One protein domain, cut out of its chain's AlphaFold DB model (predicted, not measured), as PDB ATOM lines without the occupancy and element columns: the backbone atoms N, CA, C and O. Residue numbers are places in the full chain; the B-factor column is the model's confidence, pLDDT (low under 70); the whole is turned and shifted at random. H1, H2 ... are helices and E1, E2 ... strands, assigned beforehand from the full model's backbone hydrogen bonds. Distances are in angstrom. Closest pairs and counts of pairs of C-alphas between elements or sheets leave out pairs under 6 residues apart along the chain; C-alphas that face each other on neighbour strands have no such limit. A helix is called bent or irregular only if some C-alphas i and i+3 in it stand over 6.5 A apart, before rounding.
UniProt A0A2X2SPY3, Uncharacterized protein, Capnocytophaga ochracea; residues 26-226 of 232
ATOM      1  N   ARG A  26     175.366 208.163 235.855       51.34
ATOM      2  CA  ARG A  26     173.975 208.388 235.433       51.34
ATOM      3  C   ARG A  26     173.006 207.680 236.377       51.34
ATOM      4  O   ARG A  26     173.380 206.728 237.053       51.34
ATOM      5  N   ILE A  27     171.766 208.160 236.401       48.28
ATOM      6  CA  ILE A  27     170.641 207.527 237.102       48.28
ATOM      7  C   ILE A  27     170.027 206.503 236.140       48.28
ATOM      8  O   ILE A  27     169.870 206.815 234.958       48.28
ATOM      9  N   TYR A  28     169.705 205.304 236.630       53.78
ATOM     10  CA  TYR A  28     169.155 204.185 235.850       53.78
ATOM     11  C   TYR A  28     167.919 203.622 236.554       53.78
ATOM     12  O   TYR A  28     167.819 203.701 237.775       53.78
ATOM     13  N   SER A  29     166.964 203.047 235.817       52.53
ATOM     14  CA  SER A  29     165.787 202.430 236.444       52.53
ATOM     15  C   SER A  29     166.106 201.034 236.993       52.53
ATOM     16  O   SER A  29     166.022 200.006 236.328       52.53
ATOM     17  N   TYR A  30     166.524 201.044 238.247       57.19
ATOM     18  CA  TYR A  30     166.543 199.963 239.232       57.19
ATOM     19  C   TYR A  30     166.854 200.644 240.581       57.19
ATOM     20  O   TYR A  30     167.156 201.836 240.598       57.19
ATOM     21  N   ASN A  31     166.880 199.916 241.704       61.25
ATOM     22  CA  ASN A  31     167.587 200.360 242.925       61.25
ATOM     23  C   ASN A  31     169.120 200.403 242.690       61.25
ATOM     24  O   ASN A  31     169.895 199.874 243.483       61.25
ATOM     25  N   ILE A  32     169.543 200.915 241.532       68.69
ATOM     26  CA  ILE A  32     170.916 201.017 241.078       68.69
ATOM     27  C   ILE A  32     171.324 202.473 241.202       68.69
ATOM     28  O   ILE A  32     170.855 203.342 240.467       68.69
ATOM     29  N   GLU A  33     172.222 202.702 242.144       64.62
ATOM     30  CA  GLU A  33     172.835 203.997 242.392       64.62
ATOM     31  C   GLU A  33     174.244 204.007 241.789       64.62
ATOM     32  O   GLU A  33     174.950 202.991 241.820       64.62
ATOM     33  N   ASP A  34     174.632 205.162 241.238       70.62
ATOM     34  CA  ASP A  34     175.994 205.494 240.809       70.62
ATOM     35  C   ASP A  34     176.672 204.435 239.931       70.62
ATOM     36  O   ASP A  34     177.645 203.784 240.323       70.62
ATOM     37  N   ILE A  35     176.176 204.278 238.699       81.75
ATOM     38  CA  ILE A  35     176.882 203.447 237.722       81.75
ATOM     39  C   ILE A  35     178.214 204.097 237.372       81.75
ATOM     40  O   ILE A  35     178.276 205.282 237.070       81.75
ATOM     41  N   SER A  36     179.266 203.293 237.366       87.88
ATOM     42  CA  SER A  36     180.573 203.607 236.813       87.88
ATOM     43  C   SER A  36     180.877 202.616 235.700       87.88
ATOM     44  O   SER A  36     180.805 201.403 235.889       87.88
ATOM     45  N   TYR A  37     181.209 203.124 234.521       90.12
ATOM     46  CA  TYR A  37     181.534 202.306 233.360       90.12
ATOM     47  C   TYR A  37     183.018 202.397 233.039       90.12
ATOM     48  O   TYR A  37     183.624 203.451 233.176       90.12
ATOM     49  N   PHE A  38     183.606 201.295 232.592       91.38
ATOM     50  CA  PHE A  38     185.001 201.230 232.193       91.38
ATOM     51  C   PHE A  38     185.129 200.383 230.933       91.38
ATOM     52  O   PHE A  38     184.616 199.266 230.867       91.38
ATOM     53  N   LYS A  39     185.855 200.896 229.943       91.50
ATOM     54  CA  LYS A  39     186.199 200.182 228.713       91.50
ATOM     55  C   LYS A  39     187.679 199.831 228.758       91.50
ATOM     56  O   LYS A  39     188.495 200.694 229.067       91.50
ATOM     57  N   TYR A  40     188.021 198.580 228.479       91.69
ATOM     58  CA  TYR A  40     189.416 198.144 228.474       91.69
ATOM     59  C   TYR A  40     189.972 198.165 227.056       91.69
ATOM     60  O   TYR A  40     189.292 197.791 226.100       91.69
ATOM     61  N   ASP A  41     191.244 198.527 226.934       87.56
ATOM     62  CA  ASP A  41     191.981 198.417 225.679       87.56
ATOM     63  C   ASP A  41     192.582 197.009 225.534       87.56
ATOM     64  O   ASP A  41     193.773 196.784 225.746       87.56
ATOM     65  N   ARG A  42     191.705 196.023 225.281       77.81
ATOM     66  CA  ARG A  42     192.045 194.609 225.002       77.81
ATOM     67  C   ARG A  42     193.033 193.983 225.999       77.81
ATOM     68  O   ARG A  42     193.966 193.266 225.629       77.81
ATOM     69  N   VAL A  43     192.827 194.242 227.290       90.19
ATOM     70  CA  VAL A  43     193.686 193.714 228.360       90.19
ATOM     71  C   VAL A  43     193.540 192.197 228.442       90.19
ATOM     72  O   VAL A  43     192.451 191.691 228.713       90.19
ATOM     73  N   LYS A  44     194.646 191.469 228.256       92.06
ATOM     74  CA  LYS A  44     194.675 190.001 228.322       92.06
ATOM     75  C   LYS A  44     194.860 189.502 229.752       92.06
ATOM     76  O   LYS A  44     195.787 189.916 230.446       92.06
ATOM     77  N   VAL A  45     194.026 188.553 230.159       89.88
ATOM     78  CA  VAL A  45     194.082 187.868 231.453       89.88
ATOM     79  C   VAL A  45     194.405 186.398 231.235       89.88
ATOM     80  O   VAL A  45     193.726 185.684 230.495       89.88
ATOM     81  N   PHE A  46     195.445 185.942 231.927       90.31
ATOM     82  CA  PHE A  46     195.956 184.579 231.854       90.31
ATOM     83  C   PHE A  46     195.766 183.851 233.188       90.31
ATOM     84  O   PHE A  46     195.804 184.461 234.257       90.31
ATOM     85  N   SER A  47     195.618 182.526 233.123       88.31
ATOM     86  CA  SER A  47     195.511 181.625 234.280       88.31
ATOM     87  C   SER A  47     196.860 181.501 235.009       88.31
ATOM     88  O   SER A  47     197.582 180.518 234.852       88.31
ATOM     89  N   THR A  48     197.310 182.534 235.720       89.62
ATOM     90  CA  THR A  48     198.673 182.572 236.290       89.62
ATOM     91  C   THR A  48     198.761 182.133 237.744       89.62
ATOM     92  O   THR A  48     199.862 181.786 238.172       89.62
ATOM     93  N   LEU A  49     197.652 182.123 238.491       92.44
ATOM     94  CA  LEU A  49     197.679 181.727 239.901       92.44
ATOM     95  C   LEU A  49     197.905 180.218 240.016       92.44
ATOM     96  O   LEU A  49     197.365 179.434 239.230       92.44
ATOM     97  N   LYS A  50     198.717 179.801 240.989       91.00
ATOM     98  CA  LYS A  50     199.088 178.384 241.158       91.00
ATOM     99  C   LYS A  50     198.297 177.687 242.255       91.00
ATOM    100  O   LYS A  50     198.238 176.459 242.269       91.00
ATOM    101  N   SER A  51     197.712 178.447 243.178       92.50
ATOM    102  CA  SER A  51     197.037 177.892 244.347       92.50
ATOM    103  C   SER A  51     195.967 178.827 244.915       92.50
ATOM    104  O   SER A  51     195.986 180.038 244.698       92.50
ATOM    105  N   VAL A  52     195.054 178.252 245.704       93.06
ATOM    106  CA  VAL A  52     193.966 178.973 246.387       93.06
ATOM    107  C   VAL A  52     194.470 179.995 247.421       93.06
ATOM    108  O   VAL A  52     193.760 180.945 247.768       93.06
ATOM    109  N   THR A  53     195.703 179.837 247.910       94.00
ATOM    110  CA  THR A  53     196.323 180.746 248.883       94.00
ATOM    111  C   THR A  53     196.791 182.056 248.246       94.00
ATOM    112  O   THR A  53     196.844 183.069 248.934       94.00
ATOM    113  N   GLU A  54     197.044 182.079 246.933       94.19
ATOM    114  CA  GLU A  54     197.383 183.298 246.175       94.19
ATOM    115  C   GLU A  54     196.154 184.177 245.874       94.19
ATOM    116  O   GLU A  54     196.282 185.314 245.420       94.19
ATOM    117  N   VAL A  55     194.949 183.656 246.117       93.75
ATOM    118  CA  VAL A  55     193.682 184.318 245.796       93.75
ATOM    119  C   VAL A  55     193.383 185.424 246.800       93.75
ATOM    120  O   VAL A  55     193.109 185.136 247.971       93.75
ATOM    121  N   LYS A  56     193.375 186.665 246.302       94.25
ATOM    122  CA  LYS A  56     193.013 187.878 247.051       94.25
ATOM    123  C   LYS A  56     191.616 188.400 246.717       94.25
ATOM    124  O   LYS A  56     190.841 188.669 247.623       94.25
ATOM    125  N   ASN A  57     191.296 188.505 245.423       95.75
ATOM    126  CA  ASN A  57     190.028 189.030 244.902       95.75
ATOM    127  C   ASN A  57     189.666 190.435 245.441       95.75
ATOM    128  O   ASN A  57     188.509 190.718 245.738       95.75
ATOM    129  N   GLU A  58     190.642 191.337 245.556       96.50
ATOM    130  CA  GLU A  58     190.435 192.736 245.975       96.50
ATOM    131  C   GLU A  58     189.752 193.570 244.876       96.50
ATOM    132  O   GLU A  58     189.064 194.557 245.169       96.50
ATOM    133  N   THR A  59     189.889 193.138 243.615       95.44
ATOM    134  CA  THR A  59     189.235 193.727 242.438       95.44
ATOM    135  C   THR A  59     188.455 192.680 241.626       95.44
ATOM    136  O   THR A  59     188.775 191.485 241.700       95.44
ATOM    137  N   PRO A  60     187.463 193.097 240.814       95.31
ATOM    138  CA  PRO A  60     186.749 192.195 239.907       95.31
ATOM    139  C   PRO A  60     187.678 191.440 238.939       95.31
ATOM    140  O   PRO A  60     187.494 190.255 238.674       95.31
ATOM    141  N   GLU A  61     188.728 192.096 238.447       94.44
ATOM    142  CA  GLU A  61     189.703 191.516 237.519       94.44
ATOM    143  C   GLU A  61     190.550 190.426 238.191       94.44
ATOM    144  O   GLU A  61     190.791 189.375 237.591       94.44
ATOM    145  N   GLN A  62     190.948 190.628 239.457       95.31
ATOM    146  CA  GLN A  62     191.621 189.591 240.249       95.31
ATOM    147  C   GLN A  62     190.718 188.364 240.444       95.31
ATOM    148  O   GLN A  62     191.191 187.232 240.331       95.31
ATOM    149  N   LEU A  63     189.417 188.574 240.681       96.12
ATOM    150  CA  LEU A  63     188.451 187.478 240.773       96.12
ATOM    151  C   LEU A  63     188.338 186.708 239.450       96.12
ATOM    152  O   LEU A  63     188.357 185.478 239.466       96.12
ATOM    153  N   VAL A  64     188.277 187.385 238.301       94.19
ATOM    154  CA  VAL A  64     188.242 186.703 236.993       94.19
ATOM    155  C   VAL A  64     189.506 185.878 236.754       94.19
ATOM    156  O   VAL A  64     189.415 184.708 236.373       94.19
ATOM    157  N   GLN A  65     190.682 186.430 237.062       94.31
ATOM    158  CA  GLN A  65     191.942 185.685 237.004       94.31
ATOM    159  C   GLN A  65     191.927 184.456 237.928       94.31
ATOM    160  O   GLN A  65     192.380 183.373 237.538       94.31
ATOM    161  N   SER A  66     191.382 184.606 239.136       95.44
ATOM    162  CA  SER A  66     191.226 183.525 240.108       95.44
ATOM    163  C   SER A  66     190.301 182.421 239.606       95.44
ATOM    164  O   SER A  66     190.666 181.247 239.655       95.44
ATOM    165  N   VAL A  67     189.141 182.771 239.052       92.88
ATOM    166  CA  VAL A  67     188.201 181.795 238.482       92.88
ATOM    167  C   VAL A  67     188.845 181.028 237.332       92.88
ATOM    168  O   VAL A  67     188.657 179.818 237.222       92.88
ATOM    169  N   PHE A  68     189.656 181.692 236.511       90.44
ATOM    170  CA  PHE A  68     190.336 181.031 235.400       90.44
ATOM    171  C   PHE A  68     191.523 180.158 235.817       90.44
ATOM    172  O   PHE A  68     191.930 179.242 235.104       90.44
ATOM    173  N   SER A  69     192.087 180.438 236.986       93.00
ATOM    174  CA  SER A  69     193.146 179.627 237.588       93.00
ATOM    175  C   SER A  69     192.597 178.494 238.457       93.00
ATOM    176  O   SER A  69     193.349 177.625 238.890       93.00
ATOM    177  N   CYS A  70     191.281 178.469 238.682       93.44
ATOM    178  CA  CYS A  70     190.628 177.591 239.636       93.44
ATOM    179  C   CYS A  70     190.726 176.109 239.255       93.44
ATOM    180  O   CYS A  70     189.956 175.590 238.448       93.44
ATOM    181  N   SER A  71     191.652 175.399 239.898       93.06
ATOM    182  CA  SER A  71     191.905 173.978 239.646       93.06
ATOM    183  C   SER A  71     191.471 173.051 240.792       93.06
ATOM    184  O   SER A  71     192.032 171.962 240.936       93.06
ATOM    185  N   SER A  72     190.555 173.489 241.665       92.69
ATOM    186  CA  SER A  72     190.020 172.670 242.764       92.69
ATOM    187  C   SER A  72     188.653 173.160 243.257       92.69
ATOM    188  O   SER A  72     188.316 174.331 243.094       92.69
ATOM    189  N   LYS A  73     187.898 172.276 243.924       92.31
ATOM    190  CA  LYS A  73     186.590 172.599 244.521       92.31
ATOM    191  C   LYS A  73     186.682 173.666 245.607       92.31
ATOM    192  O   LYS A  73     185.875 174.583 245.621       92.31
ATOM    193  N   GLU A  74     187.676 173.570 246.484       93.94
ATOM    194  CA  GLU A  74     187.922 174.563 247.537       93.94
ATOM    195  C   GLU A  74     188.108 175.970 246.952       93.94
ATOM    196  O   GLU A  74     187.551 176.949 247.442       93.94
ATOM    197  N   TRP A  75     188.839 176.060 245.844       95.38
ATOM    198  CA  TRP A  75     189.057 177.321 245.150       95.38
ATOM    199  C   TRP A  75     187.769 177.843 244.488       95.38
ATOM    200  O   TRP A  75     187.463 179.030 244.593       95.38
ATOM    201  N   ASP A  76     186.953 176.971 243.889       93.00
ATOM    202  CA  ASP A  76     185.641 177.367 243.350       93.00
ATOM    203  C   ASP A  76     184.720 177.914 244.452       93.00
ATOM    204  O   ASP A  76     184.064 178.939 244.247       93.00
ATOM    205  N   ILE A  77     184.719 177.278 245.629       94.38
ATOM    206  CA  ILE A  77     183.987 177.744 246.815       94.38
ATOM    207  C   ILE A  77     184.487 179.132 247.228       94.38
ATOM    208  O   ILE A  77     183.674 180.033 247.412       94.38
ATOM    209  N   LYS A  78     185.809 179.339 247.307       94.75
ATOM    210  CA  LYS A  78     186.406 180.633 247.691       94.75
ATOM    211  C   LYS A  78     186.031 181.778 246.741       94.75
ATOM    212  O   LYS A  78     185.935 182.922 247.170       94.75
ATOM    213  N   ASN A  79     185.812 181.483 245.461       95.75
ATOM    214  CA  ASN A  79     185.436 182.480 244.457       95.75
ATOM    215  C   ASN A  79     183.931 182.783 244.400       95.75
ATOM    216  O   ASN A  79     183.538 183.671 243.642       95.75
ATOM    217  N   THR A  80     183.082 182.058 245.134       94.62
ATOM    218  CA  THR A  80     181.623 182.092 244.946       94.62
ATOM    219  C   THR A  80     180.911 182.571 246.204       94.62
ATOM    220  O   THR A  80     181.136 182.052 247.297       94.62
ATOM    221  N   LEU A  81     180.023 183.553 246.055       92.94
ATOM    222  CA  LEU A  81     179.200 184.057 247.148       92.94
ATOM    223  C   LEU A  81     178.232 182.958 247.605       92.94
ATOM    224  O   LEU A  81     177.615 182.291 246.779       92.94
ATOM    225  N   GLY A  82     178.129 182.733 248.916       90.19
ATOM    226  CA  GLY A  82     177.376 181.597 249.468       90.19
ATOM    227  C   GLY A  82     178.096 180.243 249.349       90.19
ATOM    228  O   GLY A  82     177.592 179.234 249.842       90.19
ATOM    229  N   GLY A  83     179.291 180.207 248.749       90.50
ATOM    230  CA  GLY A  83     180.191 179.059 248.767       90.50
ATOM    231  C   GLY A  83     179.622 177.803 248.103       90.50
ATOM    232  O   GLY A  83     179.150 177.833 246.967       90.50
ATOM    233  N   ALA A  84     179.710 176.670 248.807       87.94
ATOM    234  CA  ALA A  84     179.440 175.340 248.260       87.94
ATOM    235  C   ALA A  84     178.019 175.161 247.699       87.94
ATOM    236  O   ALA A  84     177.846 174.430 246.727       87.94
ATOM    237  N   SER A  85     177.023 175.848 248.266       87.19
ATOM    238  CA  SER A  85     175.618 175.737 247.850       87.19
ATOM    239  C   SER A  85     175.338 176.320 246.461       87.19
ATOM    240  O   SER A  85     174.293 176.041 245.883       87.19
ATOM    241  N   TYR A  86     176.263 177.120 245.923       84.81
ATOM    242  CA  TYR A  86     176.084 177.870 244.676       84.81
ATOM    243  C   TYR A  86     177.103 177.500 243.594       84.81
ATOM    244  O   TYR A  86     177.173 178.156 242.551       84.81
ATOM    245  N   ILE A  87     177.886 176.437 243.804       86.25
ATOM    246  CA  ILE A  87     178.798 175.919 242.782       86.25
ATOM    247  C   ILE A  87     178.224 174.672 242.113       86.25
ATOM    248  O   ILE A  87     177.723 173.758 242.764       86.25
ATOM    249  N   ARG A  88     178.375 174.589 240.789       82.88
ATOM    250  CA  ARG A  88     178.282 173.308 240.084       82.88
ATOM    251  C   ARG A  88     179.578 172.552 240.332       82.88
ATOM    252  O   ARG A  88     180.649 173.037 239.962       82.88
ATOM    253  N   GLU A  89     179.492 171.365 240.916       76.62
ATOM    254  CA  GLU A  89     180.669 170.532 241.125       76.62
ATOM    255  C   GLU A  89     181.281 170.115 239.780       76.62
ATOM    256  O   GLU A  89     180.675 169.380 239.002       76.62
ATOM    257  N   LYS A  90     182.488 170.619 239.493       85.81
ATOM    258  CA  LYS A  90     183.290 170.142 238.364       85.81
ATOM    259  C   LYS A  90     183.895 168.781 238.702       85.81
ATOM    260  O   LYS A  90     184.330 168.528 239.826       85.81
ATOM    261  N   THR A  91     183.987 167.919 237.702       88.31
ATOM    262  CA  THR A  91     184.678 166.634 237.780       88.31
ATOM    263  C   THR A  91     186.187 166.823 237.983       88.31
ATOM    264  O   THR A  91     186.781 167.835 237.599       88.31
ATOM    265  N   LYS A  92     186.864 165.799 238.523       87.25
ATOM    266  CA  LYS A  92     188.339 165.784 238.630       87.25
ATOM    267  C   LYS A  92     189.023 166.022 237.277       87.25
ATOM    268  O   LYS A  92     190.051 166.692 237.218       87.25
ATOM    269  N   ARG A  93     188.441 165.499 236.190       88.69
ATOM    270  CA  ARG A  93     188.947 165.683 234.823       88.69
ATOM    271  C   ARG A  93     188.918 167.153 234.409       88.69
ATOM    272  O   ARG A  93     189.907 167.639 233.870       88.69
ATOM    273  N   GLU A  94     187.830 167.863 234.697       89.69
ATOM    274  CA  GLU A  94     187.703 169.292 234.389       89.69
ATOM    275  C   GLU A  94     188.743 170.132 235.141       89.69
ATOM    276  O   GLU A  94     189.414 170.958 234.524       89.69
ATOM    277  N   TYR A  95     188.958 169.879 236.437       91.50
ATOM    278  CA  TYR A  95     190.006 170.582 237.191       91.50
ATOM    279  C   TYR A  95     191.418 170.275 236.684       91.50
ATOM    280  O   TYR A  95     192.263 171.169 236.632       91.50
ATOM    281  N   ASN A  96     191.687 169.029 236.290       89.06
ATOM    282  CA  ASN A  96     192.984 168.661 235.725       89.06
ATOM    283  C   ASN A  96     193.225 169.330 234.365       89.06
ATOM    284  O   ASN A  96     194.343 169.771 234.111       89.06
ATOM    285  N   ARG A  97     192.183 169.494 233.536       88.44
ATOM    286  CA  ARG A  97     192.281 170.205 232.251       88.44
ATOM    287  C   ARG A  97     192.760 171.648 232.424       88.44
ATOM    288  O   ARG A  97     193.593 172.108 231.654       88.44
ATOM    289  N   ILE A  98     192.288 172.341 233.462       87.94
ATOM    290  CA  ILE A  98     192.699 173.725 233.766       87.94
ATOM    291  C   ILE A  98     194.205 173.804 234.058       87.94
ATOM    292  O   ILE A  98     194.860 174.777 233.691       87.94
ATOM    293  N   LYS A  99     194.787 172.760 234.661       85.94
ATOM    294  CA  LYS A  99     196.230 172.703 234.943       85.94
ATOM    295  C   LYS A  99     197.071 172.473 233.687       85.94
ATOM    296  O   LYS A  99     198.199 172.955 233.631       85.94
ATOM    297  N   SER A 100     196.544 171.737 232.707       86.94
ATOM    298  CA  SER A 100     197.275 171.321 231.503       86.94
ATOM    299  C   SER A 100     197.067 172.230 230.288       86.94
ATOM    300  O   SER A 100     197.714 172.016 229.266       86.94
ATOM    301  N   ILE A 101     196.159 173.207 230.361       88.31
ATOM    302  CA  ILE A 101     195.803 174.054 229.219       88.31
ATOM    303  C   ILE A 101     196.969 174.945 228.769       88.31
ATOM    304  O   ILE A 101     197.726 175.477 229.590       88.31
ATOM    305  N   ASN A 102     197.103 175.169 227.458       89.94
ATOM    306  CA  ASN A 102     198.090 176.108 226.941       89.94
ATOM    307  C   ASN A 102     197.652 177.550 227.221       89.94
ATOM    308  O   ASN A 102     196.913 178.163 226.450       89.94
ATOM    309  N   LYS A 103     198.163 178.117 228.311       88.00
ATOM    310  CA  LYS A 103     197.804 179.462 228.785       88.00
ATOM    311  C   LYS A 103     198.086 180.571 227.769       88.00
ATOM    312  O   LYS A 103     197.433 181.599 227.821       88.00
ATOM    313  N   LYS A 104     199.022 180.396 226.828       88.19
ATOM    314  CA  LYS A 104     199.291 181.415 225.793       88.19
ATOM    315  C   LYS A 104     198.201 181.475 224.725       88.19
ATOM    316  O   LYS A 104     198.011 182.522 224.121       88.19
ATOM    317  N   LYS A 105     197.525 180.351 224.481       90.19
ATOM    318  CA  LYS A 105     196.445 180.240 223.494       90.19
ATOM    319  C   LYS A 105     195.055 180.331 224.117       90.19
ATOM    320  O   LYS A 105     194.103 180.620 223.408       90.19
ATOM    321  N   ASN A 106     194.963 180.109 225.425       91.44
ATOM    322  CA  ASN A 106     193.718 180.111 226.172       91.44
ATOM    323  C   ASN A 106     193.739 181.259 227.186       91.44
ATOM    324  O   ASN A 106     194.405 181.161 228.222       91.44
ATOM    325  N   TYR A 107     193.063 182.357 226.862       92.44
ATOM    326  CA  TYR A 107     193.083 183.599 227.640       92.44
ATOM    327  C   TYR A 107     191.773 184.365 227.494       92.44
ATOM    328  O   TYR A 107     190.977 184.099 226.594       92.44
ATOM    329  N   PHE A 108     191.565 185.337 228.375       92.25
ATOM    330  CA  PHE A 108     190.456 186.273 228.254       92.25
ATOM    331  C   PHE A 108     190.952 187.652 227.860       92.25
ATOM    332  O   PHE A 108     191.994 188.086 228.343       92.25
ATOM    333  N   GLU A 109     190.184 188.362 227.049       94.69
ATOM    334  CA  GLU A 109     190.292 189.812 226.936       94.69
ATOM    335  C   GLU A 109     189.209 190.456 227.798       94.69
ATOM    336  O   GLU A 109     188.036 190.090 227.708       94.69
ATOM    337  N   LEU A 110     189.603 191.399 228.655       94.25
ATOM    338  CA  LEU A 110     188.659 192.279 229.335       94.25
ATOM    339  C   LEU A 110     188.101 193.259 228.307       94.25
ATOM    340  O   LEU A 110     188.871 193.861 227.560       94.25
ATOM    341  N   ILE A 111     186.778 193.412 228.274       95.56
ATOM    342  CA  ILE A 111     186.093 194.221 227.259       95.56
ATOM    343  C   ILE A 111     185.508 195.476 227.887       95.56
ATOM    344  O   ILE A 111     185.907 196.594 227.559       95.56
ATOM    345  N   ASN A 112     184.599 195.304 228.842       94.38
ATOM    346  CA  ASN A 112     184.063 196.404 229.625       94.38
ATOM    347  C   ASN A 112     183.636 195.938 231.016       94.38
ATOM    348  O   ASN A 112     183.387 194.752 231.238       94.38
ATOM    349  N   LYS A 113     183.580 196.889 231.944       94.56
ATOM    350  CA  LYS A 113     183.123 196.712 233.316       94.56
ATOM    351  C   LYS A 113     182.082 197.771 233.637       94.56
ATOM    352  O   LYS A 113     182.326 198.953 233.417       94.56
ATOM    353  N   THR A 114     180.975 197.343 234.220       92.69
ATOM    354  CA  THR A 114     179.940 198.218 234.768       92.69
ATOM    355  C   THR A 114     179.869 197.961 236.266       92.69
ATOM    356  O   THR A 114     179.498 196.867 236.686       92.69
ATOM    357  N   GLU A 115     180.265 198.940 237.070       92.44
ATOM    358  CA  GLU A 115     180.185 198.911 238.533       92.44
ATOM    359  C   GLU A 115     179.012 199.761 239.006       92.44
ATOM    360  O   GLU A 115     178.712 200.783 238.400       92.44
ATOM    361  N   PHE A 116     178.331 199.326 240.058       89.56
ATOM    362  CA  PHE A 116     177.190 200.026 240.644       89.56
ATOM    363  C   PHE A 116     176.868 199.467 242.031       89.56
ATOM    364  O   PHE A 116     177.510 198.523 242.500       89.56
ATOM    365  N   ARG A 117     175.863 200.028 242.708       87.25
ATOM    366  CA  ARG A 117     175.378 199.524 244.003       87.25
ATOM    367  C   ARG A 117     173.957 198.984 243.866       87.25
ATOM    368  O   ARG A 117     173.133 199.626 243.232       87.25
ATOM    369  N   ILE A 118     173.680 197.828 244.470       82.56
ATOM    370  CA  ILE A 118     172.315 197.328 244.722       82.56
ATOM    371  C   ILE A 118     172.192 197.130 246.220       82.56
ATOM    372  O   ILE A 118     173.024 196.430 246.794       82.56
ATOM    373  N   ASP A 119     171.195 197.754 246.847       82.00
ATOM    374  CA  ASP A 119     170.959 197.668 248.294       82.00
ATOM    375  C   ASP A 119     172.249 197.904 249.107       82.00
ATOM    376  O   ASP A 119     172.589 197.169 250.032       82.00
ATOM    377  N   ASN A 120     173.026 198.920 248.710       85.00
ATOM    378  CA  ASN A 120     174.337 199.262 249.274       85.00
ATOM    379  C   ASN A 120     175.468 198.229 249.117       85.00
ATOM    380  O   ASN A 120     176.561 198.430 249.657       85.00
ATOM    381  N   ILE A 121     175.272 197.176 248.328       90.06
ATOM    382  CA  ILE A 121     176.302 196.186 248.015       90.06
ATOM    383  C   ILE A 121     177.010 196.584 246.711       90.06
ATOM    384  O   ILE A 121     176.361 196.650 245.658       90.06
ATOM    385  N   PRO A 122     178.339 196.825 246.734       93.69
ATOM    386  CA  PRO A 122     179.105 197.048 245.514       93.69
ATOM    387  C   PRO A 122     178.992 195.837 244.591       93.69
ATOM    388  O   PRO A 122     179.284 194.705 244.987       93.69
ATOM    389  N   THR A 123     178.569 196.095 243.363       93.19
ATOM    390  CA  THR A 123     178.290 195.105 242.329       93.19
ATOM    391  C   THR A 123     179.068 195.477 241.074       93.19
ATOM    392  O   THR A 123     179.211 196.653 240.749       93.19
ATOM    393  N   ALA A 124     179.593 194.478 240.372       95.12
ATOM    394  CA  ALA A 124     180.297 194.657 239.114       95.12
ATOM    395  C   ALA A 124     179.836 193.609 238.102       95.12
ATOM    396  O   ALA A 124     179.721 192.423 238.420       95.12
ATOM    397  N   ILE A 125     179.618 194.053 236.871       94.88
ATOM    398  CA  ILE A 125     179.405 193.198 235.711       94.88
ATOM    399  C   ILE A 125     180.600 193.391 234.783       94.88
ATOM    400  O   ILE A 125     180.861 194.508 234.344       94.88
ATOM    401  N   LEU A 126     181.333 192.317 234.493       95.56
ATOM    402  CA  LEU A 126     182.495 192.347 233.604       95.56
ATOM    403  C   LEU A 126     182.231 191.489 232.374       95.56
ATOM    404  O   LEU A 126     182.056 190.274 232.485       95.56
ATOM    405  N   LYS A 127     182.233 192.126 231.203       95.81
ATOM    406  CA  LYS A 127     182.196 191.446 229.911       95.81
ATOM    407  C   LYS A 127     183.610 191.095 229.476       95.81
ATOM    408  O   LYS A 127     184.527 191.918 229.554       95.81
ATOM    409  N   ILE A 128     183.765 189.870 228.998       95.75
ATOM    410  CA  ILE A 128     185.033 189.306 228.549       95.75
ATOM    411  C   ILE A 128     184.859 188.592 227.212       95.75
ATOM    412  O   ILE A 128     183.768 188.112 226.905       95.75
ATOM    413  N   TYR A 129     185.946 188.451 226.463       95.88
ATOM    414  CA  TYR A 129     186.033 187.527 225.333       95.88
ATOM    415  C   TYR A 129     187.000 186.399 225.660       95.88
ATOM    416  O   TYR A 129     188.144 186.647 226.029       95.88
ATOM    417  N   PHE A 130     186.534 185.159 225.549       93.62
ATOM    418  CA  PHE A 130     187.328 183.956 225.729       93.62
ATOM    419  C   PHE A 130     187.946 183.527 224.411       93.62
ATOM    420  O   PHE A 130     187.231 183.229 223.459       93.62
ATOM    421  N   PHE A 131     189.269 183.460 224.382       94.12
ATOM    422  CA  PHE A 131     190.026 182.864 223.295       94.12
ATOM    423  C   PHE A 131     190.457 181.470 223.731       94.12
ATOM    424  O   PHE A 131     191.046 181.313 224.801       94.12
ATOM    425  N   SER A 132     190.167 180.483 222.892       90.88
ATOM    426  CA  SER A 132     190.527 179.081 223.076       90.88
ATOM    427  C   SER A 132     191.231 178.584 221.826       90.88
ATOM    428  O   SER A 132     190.946 179.048 220.725       90.88
ATOM    429  N   GLU A 133     192.126 177.613 221.975       89.56
ATOM    430  CA  GLU A 133     192.696 176.933 220.806       89.56
ATOM    431  C   GLU A 133     191.716 175.965 220.130       89.56
ATOM    432  O   GLU A 133     191.946 175.566 218.993       89.56
ATOM    433  N   GLU A 134     190.640 175.596 220.829       88.06
ATOM    434  CA  GLU A 134     189.588 174.704 220.331       88.06
ATOM    435  C   GLU A 134     188.506 175.465 219.538       88.06
ATOM    436  O   GLU A 134     187.764 174.851 218.775       88.06
ATOM    437  N   ASP A 135     188.430 176.792 219.685       87.94
ATOM    438  CA  ASP A 135     187.380 177.626 219.097       87.94
ATOM    439  C   ASP A 135     187.891 178.445 217.901       87.94
ATOM    440  O   ASP A 135     188.951 179.068 217.947       87.94
ATOM    441  N   LEU A 136     187.096 178.512 216.825       88.00
ATOM    442  CA  LEU A 136     187.421 179.308 215.628       88.00
ATOM    443  C   LEU A 136     187.294 180.822 215.849       88.00
ATOM    444  O   LEU A 136     187.889 181.615 215.118       88.00
ATOM    445  N   LYS A 137     186.467 181.230 216.812       91.56
ATOM    446  CA  LYS A 137     186.183 182.626 217.154       91.56
ATOM    447  C   LYS A 137     186.100 182.755 218.669       91.56
ATOM    448  O   LYS A 137     185.680 181.797 219.319       91.56
ATOM    449  N   PRO A 138     186.452 183.917 219.236       93.75
ATOM    450  CA  PRO A 138     186.291 184.105 220.661       93.75
ATOM    451  C   PRO A 138     184.808 184.108 221.040       93.75
ATOM    452  O   PRO A 138     183.956 184.536 220.257       93.75
ATOM    453  N   GLN A 139     184.527 183.636 222.251       94.62
ATOM    454  CA  GLN A 139     183.181 183.581 222.816       94.62
ATOM    455  C   GLN A 139     183.024 184.650 223.896       94.62
ATOM    456  O   GLN A 139     183.896 184.815 224.753       94.62
ATOM    457  N   ALA A 140     181.910 185.371 223.888       94.94
ATOM    458  CA  ALA A 140     181.614 186.349 224.917       94.94
ATOM    459  C   ALA A 140     181.192 185.668 226.221       94.94
ATOM    460  O   ALA A 140     180.385 184.741 226.239       94.94
ATOM    461  N   GLY A 141     181.733 186.168 227.327       93.50
ATOM    462  CA  GLY A 141     181.368 185.772 228.678       93.50
ATOM    463  C   GLY A 141     181.011 186.985 229.525       93.50
ATOM    464  O   GLY A 141     181.436 188.110 229.252       93.50
ATOM    465  N   ILE A 142     180.240 186.742 230.579       93.81
ATOM    466  CA  ILE A 142     179.856 187.760 231.552       93.81
ATOM    467  C   ILE A 142     180.147 187.245 232.962       93.81
ATOM    468  O   ILE A 142     179.825 186.107 233.306       93.81
ATOM    469  N   PHE A 143     180.778 188.079 233.779       94.25
ATOM    470  CA  PHE A 143     180.970 187.830 235.201       94.25
ATOM    471  C   PHE A 143     180.119 188.800 235.994       94.25
ATOM    472  O   PHE A 143     180.275 190.010 235.859       94.25
ATOM    473  N   VAL A 144     179.254 188.258 236.844       94.56
ATOM    474  CA  VAL A 144     178.483 189.029 237.815       94.56
ATOM    475  C   VAL A 144     179.111 188.843 239.184       94.56
ATOM    476  O   VAL A 144     179.351 187.713 239.621       94.56
ATOM    477  N   MET A 145     179.440 189.954 239.837       96.06
ATOM    478  CA  MET A 145     180.280 189.953 241.026       96.06
ATOM    479  C   MET A 145     179.756 190.925 242.074       96.06
ATOM    480  O   MET A 145     179.271 192.001 241.735       96.06
ATOM    481  N   GLN A 146     179.896 190.569 243.348       95.06
ATOM    482  CA  GLN A 146     179.564 191.431 244.481       95.06
ATOM    483  C   GLN A 146     180.690 191.448 245.507       95.06
ATOM    484  O   GLN A 146     181.404 190.454 245.675       95.06
ATOM    485  N   LYS A 147     180.847 192.583 246.192       95.81
ATOM    486  CA  LYS A 147     181.889 192.786 247.198       95.81
ATOM    487  C   LYS A 147     181.330 192.648 248.611       95.81
ATOM    488  O   LYS A 147     180.460 193.416 249.009       95.81
ATOM    489  N   TYR A 148     181.911 191.741 249.391       94.69
ATOM    490  CA  TYR A 148     181.618 191.553 250.813       94.69
ATOM    491  C   TYR A 148     182.921 191.533 251.610       94.69
ATOM    492  O   TYR A 148     183.873 190.854 251.228       94.69
ATOM    493  N   ASN A 149     182.979 192.286 252.712       92.69
ATOM    494  CA  ASN A 149     184.144 192.346 253.608       92.69
ATOM    495  C   ASN A 149     185.479 192.568 252.866       92.69
ATOM    496  O   ASN A 149     186.470 191.892 253.120       92.69
ATOM    497  N   GLY A 150     185.490 193.477 251.887       93.44
ATOM    498  CA  GLY A 150     186.692 193.790 251.107       93.44
ATOM    499  C   GLY A 150     186.989 192.842 249.936       93.44
ATOM    500  O   GLY A 150     187.811 193.196 249.095       93.44
ATOM    501  N   THR A 151     186.286 191.712 249.821       96.31
ATOM    502  CA  THR A 151     186.555 190.651 248.836       96.31
ATOM    503  C   THR A 151     185.446 190.573 247.788       96.31
ATOM    504  O   THR A 151     184.264 190.640 248.125       96.31
ATOM    505  N   TRP A 152     185.809 190.419 246.515       97.75
ATOM    506  CA  TRP A 152     184.865 190.163 245.427       97.75
ATOM    507  C   TRP A 152     184.576 188.674 245.264       97.75
ATOM    508  O   TRP A 152     185.482 187.837 245.269       97.75
ATOM    509  N   PHE A 153     183.306 188.367 245.026       96.62
ATOM    510  CA  PHE A 153     182.807 187.018 244.787       96.62
ATOM    511  C   PHE A 153     181.935 186.982 243.542       96.62
ATOM    512  O   PHE A 153     181.219 187.942 243.258       96.62
ATOM    513  N   LYS A 154     181.936 185.851 242.834       95.19
ATOM    514  CA  LYS A 154     180.913 185.556 241.830       95.19
ATOM    515  C   LYS A 154     179.552 185.433 242.506       95.19
ATOM    516  O   LYS A 154     179.445 184.796 243.550       95.19
ATOM    517  N   THR A 155     178.519 185.961 241.865       91.19
ATOM    518  CA  THR A 155     177.125 185.845 242.310       91.19
ATOM    519  C   THR A 155     176.205 185.604 241.111       91.19
ATOM    520  O   THR A 155     176.634 185.732 239.964       91.19
ATOM    521  N   ASN A 156     174.958 185.211 241.361       76.69
ATOM    522  CA  ASN A 156     173.971 184.882 240.329       76.69
ATOM    523  C   ASN A 156     172.546 185.335 240.693       76.69
ATOM    524  O   ASN A 156     171.577 184.646 240.367       76.69
ATOM    525  N   THR A 157     172.396 186.478 241.364       76.12
ATOM    526  CA  THR A 157     171.071 187.010 241.719       76.12
ATOM    527  C   THR A 157     170.238 187.310 240.465       76.12
ATOM    528  O   THR A 157     170.737 187.847 239.475       76.12
ATOM    529  N   SER A 158     168.947 186.965 240.494       70.94
ATOM    530  CA  SER A 158     168.037 187.082 239.338       70.94
ATOM    531  C   SER A 158     167.984 188.500 238.763       70.94
ATOM    532  O   SER A 158     168.042 188.677 237.548       70.94
ATOM    533  N   GLN A 159     167.947 189.502 239.642       69.19
ATOM    534  CA  GLN A 159     167.926 190.917 239.282       69.19
ATOM    535  C   GLN A 159     169.159 191.335 238.466       69.19
ATOM    536  O   GLN A 159     169.034 192.030 237.459       69.19
ATOM    537  N   VAL A 160     170.352 190.889 238.868       81.12
ATOM    538  CA  VAL A 160     171.604 191.271 238.198       81.12
ATOM    539  C   VAL A 160     171.838 190.443 236.942       81.12
ATOM    540  O   VAL A 160     172.406 190.946 235.973       81.12
ATOM    541  N   ASN A 161     171.344 189.203 236.912       80.75
ATOM    542  CA  ASN A 161     171.452 188.343 235.738       80.75
ATOM    543  C   ASN A 161     170.773 188.964 234.511       80.75
ATOM    544  O   ASN A 161     171.340 188.886 233.428       80.75
ATOM    545  N   ASN A 162     169.617 189.623 234.656       82.25
ATOM    546  CA  ASN A 162     168.954 190.246 233.505       82.25
ATOM    547  C   ASN A 162     169.813 191.367 232.882       82.25
ATOM    548  O   ASN A 162     170.061 191.404 231.673       82.25
ATOM    549  N   ILE A 163     170.366 192.236 233.731       87.56
ATOM    550  CA  ILE A 163     171.284 193.301 233.309       87.56
ATOM    551  C   ILE A 163     172.532 192.693 232.659       87.56
ATOM    552  O   ILE A 163     172.962 193.131 231.594       87.56
ATOM    553  N   ALA A 164     173.093 191.648 233.263       91.12
ATOM    554  CA  ALA A 164     174.277 190.965 232.759       91.12
ATOM    555  C   ALA A 164     174.049 190.329 231.380       91.12
ATOM    556  O   ALA A 164     174.884 190.489 230.491       91.12
ATOM    557  N   LEU A 165     172.913 189.660 231.171       90.00
ATOM    558  CA  LEU A 165     172.543 189.072 229.882       90.00
ATOM    559  C   LEU A 165     172.300 190.149 228.821       90.00
ATOM    560  O   LEU A 165     172.738 189.996 227.682       90.00
ATOM    561  N   THR A 166     171.678 191.264 229.204       90.31
ATOM    562  CA  THR A 166     171.526 192.437 228.333       90.31
ATOM    563  C   THR A 166     172.892 192.955 227.873       90.31
ATOM    564  O   THR A 166     173.126 193.115 226.677       90.31
ATOM    565  N   ILE A 167     173.838 193.145 228.798       93.12
ATOM    566  CA  ILE A 167     175.206 193.595 228.484       93.12
ATOM    567  C   ILE A 167     175.947 192.568 227.614       93.12
ATOM    568  O   ILE A 167     176.692 192.938 226.704       93.12
ATOM    569  N   LEU A 168     175.739 191.273 227.865       94.56
ATOM    570  CA  LEU A 168     176.353 190.196 227.095       94.56
ATOM    571  C   LEU A 168     175.926 190.243 225.621       94.56
ATOM    572  O   LEU A 168     176.799 190.172 224.756       94.56
ATOM    573  N   LYS A 169     174.631 190.446 225.346       93.12
ATOM    574  CA  LYS A 169     174.064 190.488 223.987       93.12
ATOM    575  C   LYS A 169     174.551 191.674 223.148       93.12
ATOM    576  O   LYS A 169     174.609 191.546 221.933       93.12
ATOM    577  N   ILE A 170     174.876 192.823 223.745       94.31
ATOM    578  CA  ILE A 170     175.152 194.070 223.002       94.31
ATOM    579  C   ILE A 170     176.639 194.203 222.650       94.31
ATOM    580  O   ILE A 170     177.504 193.977 223.501       94.31
ATOM    581  N   LYS A 171     176.961 194.649 221.427       94.75
ATOM    582  CA  LYS A 171     178.340 194.976 221.029       94.75
ATOM    583  C   LYS A 171     178.980 195.992 221.980       94.75
ATOM    584  O   LYS A 171     178.313 196.934 222.416       94.75
ATOM    585  N   PRO A 172     180.282 195.873 222.287       93.00
ATOM    586  CA  PRO A 172     180.926 196.751 223.262       93.00
ATOM    587  C   PRO A 172     180.852 198.241 222.923       93.00
ATOM    588  O   PRO A 172     180.697 199.051 223.830       93.00
ATOM    589  N   ASP A 173     180.954 198.611 221.645       92.69
ATOM    590  CA  ASP A 173     180.879 200.000 221.177       92.69
ATOM    591  C   ASP A 173     179.451 200.561 221.235       92.69
ATOM    592  O   ASP A 173     179.253 201.705 221.629       92.69
ATOM    593  N   ILE A 174     178.448 199.742 220.909       94.50
ATOM    594  CA  ILE A 174     177.033 200.096 221.058       94.50
ATOM    595  C   ILE A 174     176.693 200.302 222.537       94.50
ATOM    596  O   ILE A 174     176.058 201.296 222.888       94.50
ATOM    597  N   TYR A 175     177.147 199.405 223.415       93.81
ATOM    598  CA  TYR A 175     176.919 199.530 224.855       93.81
ATOM    599  C   TYR A 175     177.606 200.771 225.446       93.81
ATOM    600  O   TYR A 175     176.977 201.509 226.205       93.81
ATOM    601  N   ASP A 176     178.852 201.042 225.049       92.25
ATOM    602  CA  ASP A 176     179.602 202.261 225.394       92.25
ATOM    603  C   ASP A 176     178.810 203.526 225.016       92.25
ATOM    604  O   ASP A 176     178.551 204.387 225.861       92.25
ATOM    605  N   SER A 177     178.316 203.596 223.777       92.31
ATOM    606  CA  SER A 177     177.464 204.693 223.307       92.31
ATOM    607  C   SER A 177     176.173 204.839 224.122       92.31
ATOM    608  O   SER A 177     175.842 205.948 224.541       92.31
ATOM    609  N   ILE A 178     175.464 203.739 224.409       91.75
ATOM    610  CA  ILE A 178     174.226 203.753 225.208       91.75
ATOM    611  C   ILE A 178     174.491 204.289 226.621       91.75
ATOM    612  O   ILE A 178     173.778 205.181 227.088       91.75
ATOM    613  N   ILE A 179     175.527 203.783 227.293       88.31
ATOM    614  CA  ILE A 179     175.866 204.178 228.665       88.31
ATOM    615  C   ILE A 179     176.256 205.655 228.734       88.31
ATOM    616  O   ILE A 179     175.747 206.382 229.590       88.31
ATOM    617  N   ARG A 180     177.060 206.133 227.777       85.31
ATOM    618  CA  ARG A 180     177.442 207.551 227.643       85.31
ATOM    619  C   ARG A 180     176.293 208.429 227.126       85.31
ATOM    620  O   ARG A 180     176.339 209.651 227.234       85.31
ATOM    621  N   GLY A 181     175.238 207.808 226.593       87.75
ATOM    622  CA  GLY A 181     174.079 208.423 225.935       87.75
ATOM    623  C   GLY A 181     174.437 209.259 224.735       87.75
ATOM    624  O   GLY A 181     173.867 210.329 224.529       87.75
ATOM    625  N   ILE A 182     175.383 208.742 223.973       89.94
ATOM    626  CA  ILE A 182     175.726 209.221 222.653       89.94
ATOM    627  C   ILE A 182     174.898 208.365 221.693       89.94
ATOM    628  O   ILE A 182     175.133 207.170 221.559       89.94
ATOM    629  N   TYR A 183     173.877 208.967 221.087       90.44
ATOM    630  CA  TYR A 183     172.946 208.297 220.173       90.44
ATOM    631  C   TYR A 183     173.086 208.907 218.775       90.44
ATOM    632  O   TYR A 183     172.161 209.533 218.273       90.44
ATOM    633  N   ASP A 184     174.279 208.810 218.200       89.25
ATOM    634  CA  ASP A 184     174.646 209.374 216.896       89.25
ATOM    635  C   ASP A 184     174.377 208.409 215.731       89.25
ATOM    636  O   ASP A 184     173.991 208.835 214.644       89.25
ATOM    637  N   LYS A 185     174.527 207.100 215.959       90.50
ATOM    638  CA  LYS A 185     174.171 206.063 214.983       90.50
ATOM    639  C   LYS A 185     172.655 206.003 214.789       90.50
ATOM    640  O   LYS A 185     171.904 206.004 215.764       90.50
ATOM    641  N   GLU A 186     172.204 205.842 213.546       90.81
ATOM    642  CA  GLU A 186     170.776 205.760 213.200       90.81
ATOM    643  C   GLU A 186     170.037 204.699 214.034       90.81
ATOM    644  O   GLU A 186     168.965 204.955 214.584       90.81
ATOM    645  N   VAL A 187     170.658 203.528 214.206       90.56
ATOM    646  CA  VAL A 187     170.124 202.441 215.033       90.56
ATOM    647  C   VAL A 187     169.909 202.861 216.493       90.56
ATOM    648  O   VAL A 187     168.876 202.559 217.089       90.56
ATOM    649  N   LEU A 188     170.847 203.629 217.056       92.44
ATOM    650  CA  LEU A 188     170.797 204.122 218.429       92.44
ATOM    651  C   LEU A 188     169.710 205.189 218.600       92.44
ATOM    652  O   LEU A 188     168.991 205.167 219.601       92.44
ATOM    653  N   VAL A 189     169.537 206.079 217.615       93.12
ATOM    654  CA  VAL A 189     168.444 207.067 217.591       93.12
ATOM    655  C   VAL A 189     167.080 206.372 217.615       93.12
ATOM    656  O   VAL A 189     166.212 206.766 218.396       93.12
ATOM    657  N   LYS A 190     166.906 205.311 216.814       91.56
ATOM    658  CA  LYS A 190     165.648 204.547 216.724       91.56
ATOM    659  C   LYS A 190     165.273 203.861 218.038       91.56
ATOM    660  O   LYS A 190     164.101 203.873 218.415       91.56
ATOM    661  N   ILE A 191     166.241 203.276 218.746       92.75
ATOM    662  CA  ILE A 191     165.959 202.539 219.990       92.75
ATOM    663  C   ILE A 191     165.913 203.435 221.232       92.75
ATOM    664  O   ILE A 191     165.240 203.084 222.198       92.75
ATOM    665  N   LYS A 192     166.572 204.607 221.226       93.44
ATOM    666  CA  LYS A 192     166.625 205.538 222.371       93.44
ATOM    667  C   LYS A 192     165.276 205.753 223.080       93.44
ATOM    668  O   LYS A 192     165.242 205.557 224.297       93.44
ATOM    669  N   PRO A 193     164.174 206.137 222.400       92.56
ATOM    670  CA  PRO A 193     162.900 206.392 223.081       92.56
ATOM    671  C   PRO A 193     162.302 205.133 223.722       92.56
ATOM    672  O   PRO A 193     161.527 205.226 224.667       92.56
ATOM    673  N   LYS A 194     162.677 203.948 223.229       92.81
ATOM    674  CA  LYS A 194     162.191 202.666 223.733       92.81
ATOM    675  C   LYS A 194     162.979 202.186 224.943       92.81
ATOM    676  O   LYS A 194     162.390 201.556 225.804       92.81
ATOM    677  N   ILE A 195     164.271 202.514 225.028       91.69
ATOM    678  CA  ILE A 195     165.180 202.039 226.087       91.69
ATOM    679  C   ILE A 195     165.412 203.058 227.208       91.69
ATOM    680  O   ILE A 195     166.180 202.797 228.130       91.69
ATOM    681  N   THR A 196     164.786 204.234 227.135       89.38
ATOM    682  CA  THR A 196     164.929 205.285 228.148       89.38
ATOM    683  C   THR A 196     163.607 205.601 228.848       89.38
ATOM    684  O   THR A 196     162.506 205.373 228.340       89.38
ATOM    685  N   SER A 197     163.708 206.126 230.063       84.25
ATOM    686  CA  SER A 197     162.615 206.729 230.820       84.25
ATOM    687  C   SER A 197     162.716 208.246 230.703       84.25
ATOM    688  O   SER A 197     163.805 208.815 230.813       84.25
ATOM    689  N   ASN A 198     161.590 208.896 230.392       78.12
ATOM    690  CA  ASN A 198     161.514 210.333 230.100       78.12
ATOM    691  C   ASN A 198     162.578 210.808 229.087       78.12
ATOM    692  O   ASN A 198     163.126 211.899 229.224       78.12
ATOM    693  N   ASN A 199     162.922 209.964 228.104       75.31
ATOM    694  CA  ASN A 199     163.932 210.207 227.062       75.31
ATOM    695  C   ASN A 199     165.364 210.526 227.544       75.31
ATOM    696  O   ASN A 199     166.200 210.962 226.744       75.31
ATOM    697  N   THR A 200     165.663 210.318 228.828       75.81
ATOM    698  CA  THR A 200     166.894 210.815 229.472       75.81
ATOM    699  C   THR A 200     167.601 209.760 230.316       75.81
ATOM    700  O   THR A 200     168.826 209.671 230.281       75.81
ATOM    701  N   VAL A 201     166.843 208.937 231.038       82.50
ATOM    702  CA  VAL A 201     167.359 207.914 231.955       82.50
ATOM    703  C   VAL A 201     167.415 206.573 231.238       82.50
ATOM    704  O   VAL A 201     166.383 206.125 230.746       82.50
ATOM    705  N   LEU A 202     168.580 205.918 231.163       86.06
ATOM    706  CA  LEU A 202     168.643 204.561 230.610       86.06
ATOM    707  C   LEU A 202     167.894 203.594 231.530       86.06
ATOM    708  O   LEU A 202     168.087 203.581 232.746       86.06
ATOM    709  N   ASP A 203     167.075 202.752 230.918       86.81
ATOM    710  CA  ASP A 203     166.291 201.734 231.591       86.81
ATOM    711  C   ASP A 203     166.736 200.350 231.114       86.81
ATOM    712  O   ASP A 203     166.510 199.975 229.962       86.81
ATOM    713  N   PHE A 204     167.403 199.589 231.988       85.50
ATOM    714  CA  PHE A 204     167.926 198.269 231.624       85.50
ATOM    715  C   PHE A 204     166.820 197.249 231.343       85.50
ATOM    716  O   PHE A 204     167.015 196.378 230.498       85.50
ATOM    717  N   ASN A 205     165.657 197.365 231.993       84.88
ATOM    718  CA  ASN A 205     164.530 196.477 231.716       84.88
ATOM    719  C   ASN A 205     163.954 196.765 230.333       84.88
ATOM    720  O   ASN A 205     163.746 195.844 229.548       84.88
ATOM    721  N   LYS A 206     163.757 198.041 229.997       90.88
ATOM    722  CA  LYS A 206     163.321 198.443 228.659       90.88
ATOM    723  C   LYS A 206     164.338 198.072 227.583       90.88
ATOM    724  O   LYS A 206     163.935 197.629 226.514       90.88
ATOM    725  N   LEU A 207     165.633 198.221 227.862       91.50
ATOM    726  CA  LEU A 207     166.693 197.777 226.959       91.50
ATOM    727  C   LEU A 207     166.627 196.264 226.721       91.50
ATOM    728  O   LEU A 207     166.667 195.847 225.569       91.50
ATOM    729  N   SER A 208     166.469 195.460 227.777       89.75
ATOM    730  CA  SER A 208     166.274 194.010 227.643       89.75
ATOM    731  C   SER A 208     165.050 193.686 226.789       89.75
ATOM    732  O   SER A 208     165.167 192.950 225.816       89.75
ATOM    733  N   ILE A 209     163.896 194.283 227.109       90.50
ATOM    734  CA  ILE A 209     162.632 194.064 226.388       90.50
ATOM    735  C   ILE A 209     162.772 194.429 224.909       90.50
ATOM    736  O   ILE A 209     162.249 193.724 224.052       90.50
ATOM    737  N   GLU A 210     163.456 195.528 224.591       93.06
ATOM    738  CA  GLU A 210     163.662 195.922 223.199       93.06
ATOM    739  C   GLU A 210     164.558 194.929 222.454       93.06
ATOM    740  O   GLU A 210     164.237 194.552 221.331       93.06
ATOM    741  N   LEU A 211     165.645 194.456 223.070       91.25
ATOM    742  CA  LEU A 211     166.502 193.437 222.455       91.25
ATOM    743  C   LEU A 211     165.762 192.119 222.224       91.25
ATOM    744  O   LEU A 211     165.970 191.484 221.190       91.25
ATOM    745  N   ASP A 212     164.912 191.712 223.164       89.69
ATOM    746  CA  ASP A 212     164.119 190.491 223.038       89.69
ATOM    747  C   ASP A 212     163.100 190.628 221.895       89.69
ATOM    748  O   ASP A 212     163.061 189.769 221.018       89.69
ATOM    749  N   LYS A 213     162.395 191.765 221.796       90.62
ATOM    750  CA  LYS A 213     161.490 192.057 220.666       90.62
ATOM    751  C   LYS A 213     162.193 192.013 219.313       90.62
ATOM    752  O   LYS A 213     161.699 191.384 218.386       90.62
ATOM    753  N   LEU A 214     163.351 192.669 219.200       89.12
ATOM    754  CA  LEU A 214     164.139 192.676 217.964       89.12
ATOM    755  C   LEU A 214     164.633 191.269 217.589       89.12
ATOM    756  O   LEU A 214     164.795 190.971 216.407       89.12
ATOM    757  N   SER A 215     164.866 190.412 218.590       86.94
ATOM    758  CA  SER A 215     165.237 189.004 218.404       86.94
ATOM    759  C   SER A 215     164.070 188.154 217.913       86.94
ATOM    760  O   SER A 215     164.265 187.342 217.015       86.94
ATOM    761  N   GLU A 216     162.864 188.360 218.446       88.06
ATOM    762  CA  GLU A 216     161.652 187.642 218.025       88.06
ATOM    763  C   GLU A 216     161.260 187.934 216.573       88.06
ATOM    764  O   GLU A 216     160.740 187.058 215.884       88.06
ATOM    765  N   THR A 217     161.508 189.156 216.098       84.62
ATOM    766  CA  THR A 217     161.132 189.585 214.744       84.62
ATOM    767  C   THR A 217     162.256 189.460 213.717       84.62
ATOM    768  O   THR A 217     162.065 189.888 212.582       84.62
ATOM    769  N   GLU A 218     163.429 188.947 214.111       83.12
ATOM    770  CA  GLU A 218     164.655 188.940 213.293       83.12
ATOM    771  C   GLU A 218     164.944 190.309 212.643       83.12
ATOM    772  O   GLU A 218     165.352 190.405 211.483       83.12
ATOM    773  N   ASP A 219     164.705 191.396 213.387       87.44
ATOM    774  CA  ASP A 219     164.819 192.749 212.844       87.44
ATOM    775  C   ASP A 219     166.273 193.010 212.393       87.44
ATOM    776  O   ASP A 219     167.205 192.756 213.167       87.44
ATOM    777  N   PRO A 220     166.517 193.548 211.182       87.25
ATOM    778  CA  PRO A 220     167.863 193.894 210.720       87.25
ATOM    779  C   PRO A 220     168.667 194.757 211.704       87.25
ATOM    780  O   PRO A 220     169.888 194.606 211.796       87.25
ATOM    781  N   ILE A 221     167.990 195.606 212.489       87.19
ATOM    782  CA  ILE A 221     168.581 196.414 213.564       87.19
ATOM    783  C   ILE A 221     169.321 195.540 214.584       87.19
ATOM    784  O   ILE A 221     170.387 195.926 215.070       87.19
ATOM    785  N   LEU A 222     168.812 194.342 214.884       87.75
ATOM    786  CA  LEU A 222     169.438 193.434 215.839       87.75
ATOM    787  C   LEU A 222     170.873 193.095 215.440       87.75
ATOM    788  O   LEU A 222     171.744 193.048 216.301       87.75
ATOM    789  N   LYS A 223     171.153 192.912 214.145       87.31
ATOM    790  CA  LYS A 223     172.501 192.580 213.650       87.31
ATOM    791  C   LYS A 223     173.512 193.701 213.911       87.31
ATOM    792  O   LYS A 223     174.712 193.453 214.072       87.31
ATOM    793  N   GLU A 224     173.046 194.944 213.960       90.56
ATOM    794  CA  GLU A 224     173.888 196.089 214.292       90.56
ATOM    795  C   GLU A 224     174.175 196.173 215.792       90.56
ATOM    796  O   GLU A 224     175.299 196.511 216.163       90.56
ATOM    797  N   LEU A 225     173.206 195.798 216.634       92.25
ATOM    798  CA  LEU A 225     173.307 195.854 218.095       92.25
ATOM    799  C   LEU A 225     174.009 194.636 218.709       92.25
ATOM    800  O   LEU A 225     174.719 194.786 219.704       92.25
ATOM    801  N   LYS A 226     173.787 193.446 218.147       92.62
ATOM    802  CA  LYS A 226     174.146 192.154 218.736       92.62
ATOM    803  C   LYS A 226     175.627 191.846 218.584       92.62
ATOM    804  O   LYS A 226     176.160 191.888 217.481       92.62
TER     805      LYS A 226
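AT A GLANCE: This is residues 26 to 226 of the 232 residues of an uncharacterized protein of Capnocytophaga ochracea (UniProt A0A2X2SPY3). A twisted five-stranded sheet stands between two groups of helices; it curls round H1 on one face, while H5 and H6 pack on the other. Beyond H5 and H6, H8 packs on H5 with H7 and H9 against it, and beyond H1 lie H2, H3 and H4, so that the two helix groups make the ends of the longest axis. The printed part has 201 residues with nine named helices and five named strands, in the order E1, H1 to H4, E2 to E5, H5 to H9, and its class is mixed, helices and strands. The sheet's order is E1, E2, E3, E4, E5, with neighbours antiparallel throughout. The whole is compact, with a radius of gyration of the C-alphas of 17.9 A and spans of 50 by 41 by 29 A.

HOW THE PARTS SIT: Start at the sheet, made of E1, residues 32 to 45, E2, residues 107 to 118, E3, residues 121 to 131, E4, residues 139 to 148, and E5, residues 151 to 154. Strands E2 to E5 form a meander, each the antiparallel neighbour of the one before, and their successive pairs are hairpins. Between E1 and E2 look at N 38 and O 113, 2.8 A apart; between E2 and E3 at N 114 and O 125, 2.8 A; between E3 and E4 at N 126 and O 143, 2.9 A; between E4 and E5 at N 146 and O 153, 2.9 A. E1 bends by 91 degrees at residue 42, and E2 by 63 degrees at residue 111. The sheet curls round H1, residues 60 to 69, whose Pro 60 comes to 6.2 A from Trp 152 of E5, C-alpha to C-alpha. On the opposite face, in three layers with helices on both faces of the sheet, are H5, residues 158 to 169, and H6, residues 172 to 180. H5 lies over E3 and E4 at a height over the sheet of 8.3 A, and its closest C-alphas to E4 are Leu 168 and Ile 142, 6.2 A. H6 has a height over the sheet of 9.4 A. The hub, touching three helices, is H8, residues 204 to 216; it touches H5 through that helix's residues 162 to 166 alone, with the C-alphas of Thr 166 and Ser 208 closest at 5.5 A, at a steep tilt of 54 degrees, the same way. H8 also touches H7, residues 186 to 195, the C-alphas of Ile 195 and Leu 207 being closest at 4.6 A. H8 and H9, residues 220 to 225, form a helical hairpin, with the C-alphas of Leu 214 and Leu 222 closest at 5.8 A. H2, residues 73 to 78, only grazes the sheet with residues 76 to 78, and it and H3, residues 83 to 86, touch only at the corner, only just, with 3 pairs of C-alphas within 8 A, the closest being those of Ile 77 and Gly 83 at 4.5 A. H4, residues 92 to 100, is not on the sheet and is close to H1 but not clearly touching, with the C-alphas of Ser 69 and Ile 98 at 7.0 A. Every O i to N i+4 pair is within hydrogen-bond range in H1, H2, H6 and H8, against 4 of 5 in H4, 7 of 8 in H5, 4 of 6 in H7 and 1 of 2 in H9; H3 is too short for such a pair.

IN THESE COORDINATES: Find C-alpha 32 at (170.916, 201.017, 241.078), where E1 begins; it covers 28.3 A to C-alpha 45. E2, E3 and E4 measure 30.2, 31.3 and 29.2 A. Among the helices H8 is the longest by residues, 18.4 A from C-alpha 204 to C-alpha 216, and H5 covers 16.8 A. H7, 14.5 A, is irregular: C-alphas 190 and 193 are 7.2 A apart. H9 ends at C-alpha 225, (173.307, 195.854, 218.095).

THE WHOLE: The two C-alphas farthest apart, those of Ser 100 and Asn 198, are 52.9 A apart. The printed part has no cut, and its one long link is E1 to H1, residues 46 to 59. The mean pLDDT of the printed part is 88.9; residues 26 to 33 and residue 159 are under 70.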